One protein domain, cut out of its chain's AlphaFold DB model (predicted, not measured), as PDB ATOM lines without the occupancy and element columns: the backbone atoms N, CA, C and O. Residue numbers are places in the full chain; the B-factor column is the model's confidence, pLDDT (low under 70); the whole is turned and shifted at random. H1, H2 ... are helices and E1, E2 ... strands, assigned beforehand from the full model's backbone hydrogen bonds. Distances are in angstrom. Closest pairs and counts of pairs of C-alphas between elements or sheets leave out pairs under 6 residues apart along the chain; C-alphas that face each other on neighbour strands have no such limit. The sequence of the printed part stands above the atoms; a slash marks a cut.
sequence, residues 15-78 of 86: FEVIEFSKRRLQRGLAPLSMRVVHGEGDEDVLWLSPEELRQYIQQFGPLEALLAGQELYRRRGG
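Overview. This is residues 15 to 78 of the 86 residues of an uncharacterized protein of Salinicola sp. L3 (UniProt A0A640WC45). A small three-stranded antiparallel sheet has one face covered by helix H3, which runs along the strands, and H2 lies side by side with H3 to make a helical hairpin. The short helix H1 sits near one end of the sheet, and the turn between E2 and E3 lies at the other end of the long axis. The printed part has 64 residues with three named helices and three named strands, in the order E1, H1, E2, E3, H2, H3, and the sheet runs E1, E2, E3. The class is mixed, helices and strands; the whole is compact, with a radius of gyration of the C-alphas of 11.4 A, yet elongated in outline, spanning 36 by 20 by 15 A.

Along the chain. E1 is residues 15 to 20, 14.4 A from first to last C-alpha, and begins at C-alpha 15 at (-44.996, 12.607, -39.902). H1 is residues 22 to 26. E2 is residues 32 to 37, 16.3 A long, and E3 is residues 43 to 48, 15.5 A long. H2 is residues 50 to 60, 15.5 A long, beginning at C-alpha 50 at (-40.634, 21.222, -52.049). H3 is residues 64 to 76, 17.8 A long, and ends at C-alpha 76 at (-42.844, 31.139, -46.146).

Arrangement. E1 and E2 are antiparallel neighbours at 156 degrees, with N 16 and O 35 2.9 A apart and N 33 and O 19 2.8 A apart, both within hydrogen-bond range. E2 and E3 form a hairpin, antiparallel at 155 degrees, with N 34 and O 46 within hydrogen-bond range at 2.8 A. E1 and E3 are the edge strands. The sheet is only just strongly twisted, its C-alphas lying up to 4.2 A off the best plane. H3 is on one face of the sheet, an arrangement of two layers, helix over sheet, at a height over the sheet of 9.2 A. It lies over E1 and E2 and runs along the strands, at 4 degrees to E2 on the local plane. The closest C-alphas of E1 and H3 are those of Glu 16 and Ala 65, 5.4 A apart. H2 and H3 form a helical hairpin: they touch, with the closest C-alphas, of Ile 57 and Leu 66, 6.4 A apart, and run opposite ways at a shallow tilt of 16 degrees. H2 only grazes the sheet, with its residues 50 to 56. H1 is not on the sheet, but only just, with 4 pairs of C-alphas within 10 A. H1 and H3 are close but not clearly touching, the closest C-alphas, of Lys 22 and Arg 76, being 7.2 A apart. H1 is apart from E3 and from H2. In H1, H2 and H3 every O i to N i+4 pair is within hydrogen-bond range.

Size, cuts and confidence. The two C-alphas farthest apart are those of Glu 40 and Gly 78, at 37.4 A. The printed part has no cut, and its five links between named elements are tight. The mean pLDDT of the printed part is 87.5, and residues 40 to 41 and 77 to 78 are under 70.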
ATOM      1  N   PHE A  15     -45.717  11.399 -39.531       88.75
ATOM      2  CA  PHE A  15     -44.996  12.607 -39.902       88.75
ATOM      3  C   PHE A  15     -45.398  13.748 -38.975       88.75
ATOM      4  O   PHE A  15     -46.583  13.950 -38.719       88.75
ATOM      5  N   GLU A  16     -44.428  14.534 -38.526       90.25
ATOM      6  CA  GLU A  16     -44.653  15.717 -37.700       90.25
ATOM      7  C   GLU A  16     -43.770  16.860 -38.197       90.25
ATOM      8  O   GLU A  16     -42.566  16.704 -38.388       90.25
ATOM      9  N   VAL A  17     -44.358  18.029 -38.445       91.69
ATOM     10  CA  VAL A  17     -43.580  19.202 -38.856       91.69
ATOM     11  C   VAL A  17     -42.855  19.766 -37.639       91.69
ATOM     12  O   VAL A  17     -43.503  20.223 -36.701       91.69
ATOM     13  N   ILE A  18     -41.522  19.796 -37.683       92.81
ATOM     14  CA  ILE A  18     -40.703  20.368 -36.610       92.81
ATOM     15  C   ILE A  18     -40.519  21.866 -36.841       92.81
ATOM     16  O   ILE A  18     -40.854  22.692 -35.993       92.81
ATOM     17  N   GLU A  19     -39.974  22.241 -38.000       91.69
ATOM     18  CA  GLU A  19     -39.669  23.641 -38.286       91.69
ATOM     19  C   GLU A  19     -39.599  23.966 -39.779       91.69
ATOM     20  O   GLU A  19     -39.478  23.096 -40.639       91.69
ATOM     21  N   PHE A  20     -39.626  25.266 -40.080       91.38
ATOM     22  CA  PHE A  20     -39.336  25.794 -41.409       91.38
ATOM     23  C   PHE A  20     -38.268  26.886 -41.323       91.38
ATOM     24  O   PHE A  20     -38.544  28.022 -40.909       91.38
ATOM     25  N   SER A  21     -37.059  26.555 -41.765       90.38
ATOM     26  CA  SER A  21     -35.883  27.413 -41.692       90.38
ATOM     27  C   SER A  21     -35.757  28.315 -42.920       90.38
ATOM     28  O   SER A  21     -35.197  27.947 -43.955       90.38
ATOM     29  N   LYS A  22     -36.205  29.572 -42.786       86.00
ATOM     30  CA  LYS A  22     -36.041  30.599 -43.836       86.00
ATOM     31  C   LYS A  22     -34.577  30.808 -44.243       86.00
ATOM     32  O   LYS A  22     -34.299  31.077 -45.405       86.00
ATOM     33  N   ARG A  23     -33.634  30.667 -43.305       88.81
ATOM     34  CA  ARG A  23     -32.196  30.816 -43.580       88.81
ATOM     35  C   ARG A  23     -31.688  29.736 -44.539       88.81
ATOM     36  O   ARG A  23     -30.863  30.034 -45.396       88.81
ATOM     37  N   ARG A  24     -32.168  28.494 -44.401       90.31
ATOM     38  CA  ARG A  24     -31.820  27.388 -45.307       90.31
ATOM     39  C   ARG A  24     -32.420  27.605 -46.688       90.31
ATOM     40  O   ARG A  24     -31.691  27.510 -47.667       90.31
ATOM     41  N   LEU A  25     -33.682  28.036 -46.738       86.56
ATOM     42  CA  LEU A  25     -34.349  28.404 -47.988       86.56
ATOM     43  C   LEU A  25     -33.551  29.467 -48.760       86.56
ATOM     44  O   LEU A  25     -33.271  29.289 -49.938       86.56
ATOM     45  N   GLN A  26     -33.130  30.546 -48.092       85.88
ATOM     46  CA  GLN A  26     -32.323  31.613 -48.704       85.88
ATOM     47  C   GLN A  26     -30.952  31.137 -49.207       85.88
ATOM     48  O   GLN A  26     -30.346  31.789 -50.050       85.88
ATOM     49  N   ARG A  27     -30.456  30.010 -48.687       88.81
ATOM     50  CA  ARG A  27     -29.213  29.359 -49.115       88.81
ATOM     51  C   ARG A  27     -29.438  28.269 -50.169       88.81
ATOM     52  O   ARG A  27     -28.481  27.585 -50.512       88.81
ATOM     53  N   GLY A  28     -30.669  28.084 -50.652       84.62
ATOM     54  CA  GLY A  28     -31.015  27.029 -51.612       84.62
ATOM     55  C   GLY A  28     -30.978  25.615 -51.024       84.62
ATOM     56  O   GLY A  28     -30.833  24.653 -51.767       84.62
ATOM     57  N   LEU A  29     -31.073  25.477 -49.699       91.12
ATOM     58  CA  LEU A  29     -31.121  24.190 -48.998       91.12
ATOM     59  C   LEU A  29     -32.550  23.876 -48.567       91.12
ATOM     60  O   LEU A  29     -33.301  24.807 -48.285       91.12
ATOM     61  N   ALA A  30     -32.872  22.590 -48.395       91.38
ATOM     62  CA  ALA A  30     -34.128  22.109 -47.822       91.38
ATOM     63  C   ALA A  30     -34.461  22.829 -46.491       91.38
ATOM     64  O   ALA A  30     -33.724  22.667 -45.507       91.38
ATOM     65  N   PRO A  31     -35.514  23.673 -46.451       92.12
ATOM     66  CA  PRO A  31     -35.881  24.437 -45.261       92.12
ATOM     67  C   PRO A  31     -36.885  23.755 -44.338       92.12
ATOM     68  O   PRO A  31     -36.992  24.184 -43.194       92.12
ATOM     69  N   LEU A  32     -37.653  22.777 -44.813       93.50
ATOM     70  CA  LEU A  32     -38.684  22.127 -44.012       93.50
ATOM     71  C   LEU A  32     -38.064  20.948 -43.266       93.50
ATOM     72  O   LEU A  32     -37.556  20.039 -43.906       93.50
ATOM     73  N   SER A  33     -38.126  20.964 -41.941       94.38
ATOM     74  CA  SER A  33     -37.738  19.835 -41.101       94.38
ATOM     75  C   SER A  33     -38.981  19.080 -40.649       94.38
ATOM     76  O   SER A  33     -39.923  19.688 -40.127       94.38
ATOM     77  N   MET A  34     -38.987  17.767 -40.848       92.69
ATOM     78  CA  MET A  34     -40.064  16.879 -40.429       92.69
ATOM     79  C   MET A  34     -39.504  15.704 -39.638       92.69
ATOM     80  O   MET A  34     -38.537  15.074 -40.066       92.69
ATOM     81  N   ARG A  35     -40.135  15.401 -38.505       91.88
ATOM     82  CA  ARG A  35     -39.912  14.163 -37.772       91.88
ATOM     83  C   ARG A  35     -40.719  13.057 -38.427       91.88
ATOM     84  O   ARG A  35     -41.887  13.263 -38.762       91.88
ATOM     85  N   VAL A  36     -40.101  11.901 -38.579       89.19
ATOM     86  CA  VAL A  36     -40.733  10.675 -39.047       89.19
ATOM     87  C   VAL A  36     -40.581   9.646 -37.943       89.19
ATOM     88  O   VAL A  36     -39.464   9.338 -37.547       89.19
ATOM     89  N   VAL A  37     -41.694   9.147 -37.416       86.44
ATOM     90  CA  VAL A  37     -41.698   8.077 -36.415       86.44
ATOM     91  C   VAL A  37     -42.060   6.775 -37.117       86.44
ATOM     92  O   VAL A  37     -43.172   6.624 -37.638       86.44
ATOM     93  N   HIS A  38     -41.109   5.851 -37.148       81.69
ATOM     94  CA  HIS A  38     -41.252   4.506 -37.682       81.69
ATOM     95  C   HIS A  38     -41.823   3.551 -36.615       81.69
ATOM     96  O   HIS A  38     -41.753   3.793 -35.405       81.69
ATOM     97  N   GLY A  39     -42.430   2.443 -37.061       70.75
ATOM     98  CA  GLY A  39     -42.802   1.348 -36.159       70.75
ATOM     99  C   GLY A  39     -41.558   0.820 -35.434       70.75
ATOM    100  O   GLY A  39     -40.495   0.811 -36.033       70.75
ATOM    101  N   GLU A  40     -41.699   0.418 -34.164       68.88
ATOM    102  CA  GLU A  40     -40.613   0.149 -33.186       68.88
ATOM    103  C   GLU A  40     -40.001   1.366 -32.468       68.88
ATOM    104  O   GLU A  40     -39.157   1.185 -31.592       68.88
ATOM    105  N   GLY A  41     -40.508   2.584 -32.698       68.56
ATOM    106  CA  GLY A  41     -40.075   3.769 -31.937       68.56
ATOM    107  C   GLY A  41     -38.763   4.375 -32.433       68.56
ATOM    108  O   GLY A  41     -38.160   5.184 -31.734       68.56
ATOM    109  N   ASP A  42     -38.346   3.984 -33.632       81.31
ATOM    110  CA  ASP A  42     -37.270   4.624 -34.371       81.31
ATOM    111  C   ASP A  42     -37.779   5.963 -34.928       81.31
ATOM    112  O   ASP A  42     -38.850   6.029 -35.541       81.31
ATOM    113  N   GLU A  43     -37.067   7.051 -34.635       88.25
ATOM    114  CA  GLU A  43     -37.435   8.395 -35.071       88.25
ATOM    115  C   GLU A  43     -36.301   9.054 -35.850       88.25
ATOM    116  O   GLU A  43     -35.155   9.098 -35.407       88.25
ATOM    117  N   ASP A  44     -36.656   9.621 -36.997       89.69
ATOM    118  CA  ASP A  44     -35.733  10.289 -37.902       89.69
ATOM    119  C   ASP A  44     -36.168  11.731 -38.155       89.69
ATOM    120  O   ASP A  44     -37.355  12.069 -38.128       89.69
ATOM    121  N   VAL A  45     -35.198  12.604 -38.424       91.31
ATOM    122  CA  VAL A  45     -35.453  14.010 -38.757       91.31
ATOM    123  C   VAL A  45     -34.975  14.291 -40.171       91.31
ATOM    124  O   VAL A  45     -33.777  14.343 -40.450       91.31
ATOM    125  N   LEU A  46     -35.931  14.534 -41.061       91.25
ATOM    126  CA  LEU A  46     -35.686  14.788 -42.472       91.25
ATOM    127  C   LEU A  46     -35.790  16.276 -42.780       91.25
ATOM    128  O   LEU A  46     -36.750  16.942 -42.395       91.25
ATOM    129  N   TRP A  47     -34.828  16.784 -43.547       92.88
ATOM    130  CA  TRP A  47     -34.933  18.092 -44.182       92.88
ATOM    131  C   TRP A  47     -35.420  17.900 -45.608       92.88
ATOM    132  O   TRP A  47     -34.675  17.419 -46.451       92.88
ATOM    133  N   LEU A  48     -36.658  18.292 -45.873       92.31
ATOM    134  CA  LEU A  48     -37.318  18.080 -47.152       92.31
ATOM    135  C   LEU A  48     -37.338  19.367 -47.955       92.31
ATOM    136  O   LEU A  48     -37.651  20.422 -47.407       92.31
ATOM    137  N   SER A  49     -37.065  19.269 -49.250       91.25
ATOM    138  CA  SER A  49     -37.309  20.286 -50.278       91.25
ATOM    139  C   SER A  49     -38.779  20.253 -50.744       91.25
ATOM    140  O   SER A  49     -39.500  19.297 -50.443       91.25
ATOM    141  N   PRO A  50     -39.268  21.248 -51.516       89.50
ATOM    142  CA  PRO A  50     -40.634  21.222 -52.049       89.50
ATOM    143  C   PRO A  50     -40.910  20.002 -52.942       89.50
ATOM    144  O   PRO A  50     -42.029  19.494 -52.988       89.50
ATOM    145  N   GLU A  51     -39.900  19.551 -53.687       90.44
ATOM    146  CA  GLU A  51     -39.993  18.389 -54.576       90.44
ATOM    147  C   GLU A  51     -40.083  17.087 -53.789       90.44
ATOM    148  O   GLU A  51     -41.017  16.318 -54.008       90.44
ATOM    149  N   GLU A  52     -39.189  16.902 -52.818       91.81
ATOM    150  CA  GLU A  52     -39.187  15.747 -51.918       91.81
ATOM    151  C   GLU A  52     -40.524  15.653 -51.181       91.81
ATOM    152  O   GLU A  52     -41.188  14.623 -51.238       91.81
ATOM    153  N   LEU A  53     -41.014  16.754 -50.604       91.25
ATOM    154  CA  LEU A  53     -42.310  16.767 -49.928       91.25
ATOM    155  C   LEU A  53     -43.463  16.297 -50.836       91.25
ATOM    156  O   LEU A  53     -44.338  15.554 -50.392       91.25
ATOM    157  N   ARG A  54     -43.471  16.697 -52.115       90.75
ATOM    158  CA  ARG A  54     -44.474  16.220 -53.083       90.75
ATOM    159  C   ARG A  54     -44.343  14.723 -53.352       90.75
ATOM    160  O   ARG A  54     -45.371  14.067 -53.488       90.75
ATOM    161  N   GLN A  55     -43.124  14.188 -53.413       92.00
ATOM    162  CA  GLN A  55     -42.899  12.746 -53.554       92.00
ATOM    163  C   GLN A  55     -43.431  11.977 -52.340       92.00
ATOM    164  O   GLN A  55     -44.137  10.988 -52.521       92.00
ATOM    165  N   TYR A  56     -43.204  12.475 -51.120       88.94
ATOM    166  CA  TYR A  56     -43.766  11.877 -49.903       88.94
ATOM    167  C   TYR A  56     -45.302  11.893 -49.907       88.94
ATOM    168  O   TYR A  56     -45.922  10.884 -49.583       88.94
ATOM    169  N   ILE A  57     -45.934  12.989 -50.342       90.25
ATOM    170  CA  ILE A  57     -47.402  13.058 -50.481       90.25
ATOM    171  C   ILE A  57     -47.916  12.041 -51.509       90.25
ATOM    172  O   ILE A  57     -48.966  11.439 -51.306       90.25
ATOM    173  N   GLN A  58     -47.196  11.829 -52.613       90.81
ATOM    174  CA  GLN A  58     -47.574  10.822 -53.610       90.81
ATOM    175  C   GLN A  58     -47.391   9.391 -53.094       90.81
ATOM    176  O   GLN A  58     -48.186   8.520 -53.432       90.81
ATOM    177  N   GLN A  59     -46.361   9.151 -52.280       87.56
ATOM    178  CA  GLN A  59     -46.028   7.827 -51.758       87.56
ATOM    179  C   GLN A  59     -46.923   7.405 -50.586       87.56
ATOM    180  O   GLN A  59     -47.405   6.276 -50.562       87.56
ATOM    181  N   PHE A  60     -47.135   8.297 -49.618       85.25
ATOM    182  CA  PHE A  60     -47.854   8.005 -48.371       85.25
ATOM    183  C   PHE A  60     -49.277   8.570 -48.345       85.25
ATOM    184  O   PHE A  60     -50.057   8.252 -47.449       85.25
ATOM    185  N   GLY A  61     -49.630   9.401 -49.325       86.44
ATOM    186  CA  GLY A  61     -50.901  10.105 -49.385       86.44
ATOM    187  C   GLY A  61     -50.858  11.499 -48.741       86.44
ATOM    188  O   GLY A  61     -49.840  11.938 -48.197       86.44
ATOM    189  N   PRO A  62     -51.979  12.235 -48.807       87.81
ATOM    190  CA  PRO A  62     -52.093  13.606 -48.314       87.81
ATOM    191  C   PRO A  62     -52.265  13.649 -46.786       87.81
ATOM    192  O   PRO A  62     -53.306  14.051 -46.274       87.81
ATOM    193  N   LEU A  63     -51.240  13.222 -46.048       88.25
ATOM    194  CA  LEU A  63     -51.229  13.262 -44.583       88.25
ATOM    195  C   LEU A  63     -51.194  14.713 -44.076       88.25
ATOM    196  O   LEU A  63     -50.514  15.557 -44.666       88.25
ATOM    197  N   GLU A  64     -51.868  14.996 -42.955       88.81
ATOM    198  CA  GLU A  64     -51.988  16.358 -42.401       88.81
ATOM    199  C   GLU A  64     -50.635  17.058 -42.237       88.81
ATOM    200  O   GLU A  64     -50.481  18.208 -42.647       88.81
ATOM    201  N   ALA A  65     -49.624  16.362 -41.715       88.62
ATOM    202  CA  ALA A  65     -48.295  16.938 -41.532       88.62
ATOM    203  C   ALA A  65     -47.590  17.267 -42.860       88.62
ATOM    204  O   ALA A  65     -46.929  18.301 -42.969       88.62
ATOM    205  N   LEU A  66     -47.756  16.434 -43.891       90.44
ATOM    206  CA  LEU A  66     -47.172  16.689 -45.211       90.44
ATOM    207  C   LEU A  66     -47.865  17.877 -45.899       90.44
ATOM    208  O   LEU A  66     -47.202  18.745 -46.472       90.44
ATOM    209  N   LEU A  67     -49.195  17.965 -45.787       91.38
ATOM    210  CA  LEU A  67     -49.971  19.107 -46.275       91.38
ATOM    211  C   LEU A  67     -49.608  20.400 -45.530       91.38
ATOM    212  O   LEU A  67     -49.430  21.445 -46.160       91.38
ATOM    213  N   ALA A  68     -49.424  20.335 -44.210       90.50
ATOM    214  CA  ALA A  68     -48.960  21.464 -43.405       90.50
ATOM    215  C   ALA A  68     -47.560  21.933 -43.840       90.50
ATOM    216  O   ALA A  68     -47.318  23.136 -43.971       90.50
ATOM    217  N   GLY A  69     -46.655  20.999 -44.147       90.75
ATOM    218  CA  GLY A  69     -45.358  21.300 -44.755       90.75
ATOM    219  C   GLY A  69     -45.484  22.040 -46.090       90.75
ATOM    220  O   GLY A  69     -44.772  23.016 -46.339       90.75
ATOM    221  N   GLN A  70     -46.431  21.630 -46.937       90.44
ATOM    222  CA  GLN A  70     -46.649  22.232 -48.254       90.44
ATOM    223  C   GLN A  70     -47.209  23.653 -48.117       90.44
ATOM    224  O   GLN A  70     -46.786  24.575 -48.817       90.44
ATOM    225  N   GLU A  71     -48.102  23.857 -47.154       89.75
ATOM    226  CA  GLU A  71     -48.623  25.172 -46.795       89.75
ATOM    227  C   GLU A  71     -47.516  26.101 -46.261       89.75
ATOM    228  O   GLU A  71     -47.470  27.289 -46.593       89.75
ATOM    229  N   LEU A  72     -46.553  25.579 -45.493       89.31
ATOM    230  CA  LEU A  72     -45.389  26.360 -45.061       89.31
ATOM    231  C   LEU A  72     -44.529  26.808 -46.243       89.31
ATOM    232  O   LEU A  72     -44.093  27.960 -46.262       89.31
ATOM    233  N   TYR A  73     -44.343  25.961 -47.254       87.19
ATOM    234  CA  TYR A  73     -43.703  26.373 -48.502       87.19
ATOM    235  C   TYR A  73     -44.471  27.479 -49.216       87.19
ATOM    236  O   TYR A  73     -43.866  28.462 -49.637       87.19
ATOM    237  N   ARG A  74     -45.799  27.385 -49.292       85.00
ATOM    238  CA  ARG A  74     -46.618  28.432 -49.912       85.00
ATOM    239  C   ARG A  74     -46.499  29.765 -49.163       85.00
ATOM    240  O   ARG A  74     -46.242  30.800 -49.772       85.00
ATOM    241  N   ARG A  75     -46.611  29.747 -47.830       83.69
ATOM    242  CA  ARG A  75     -46.618  30.962 -46.989       83.69
ATOM    243  C   ARG A  75     -45.234  31.556 -46.727       83.69
ATOM    244  O   ARG A  75     -45.101  32.772 -46.617       83.69
ATOM    245  N   ARG A  76     -44.206  30.721 -46.549       78.62
ATOM    246  CA  ARG A  76     -42.844  31.139 -46.146       78.62
ATOM    247  C   ARG A  76     -41.799  30.976 -47.248       78.62
ATOM    248  O   ARG A  76     -40.763  31.631 -47.157       78.62
ATOM    249  N   GLY A  77     -42.061  30.122 -48.238       66.12
ATOM    250  CA  GLY A  77     -41.202  29.847 -49.393       66.12
ATOM    251  C   GLY A  77     -41.274  30.892 -50.504       66.12
ATOM    252  O   GLY A  77     -40.335  31.012 -51.281       66.12
ATOM    253  N   GLY A  78     -42.348  31.683 -50.536       61.94
ATOM    254  CA  GLY A  78     -42.534  32.734 -51.530       61.94
ATOM    255  C   GLY A  78     -43.753  32.512 -52.413       61.94
ATOM    256  O   GLY A  78     -43.630  32.397 -53.622       61.94
TER     257      GLY A  78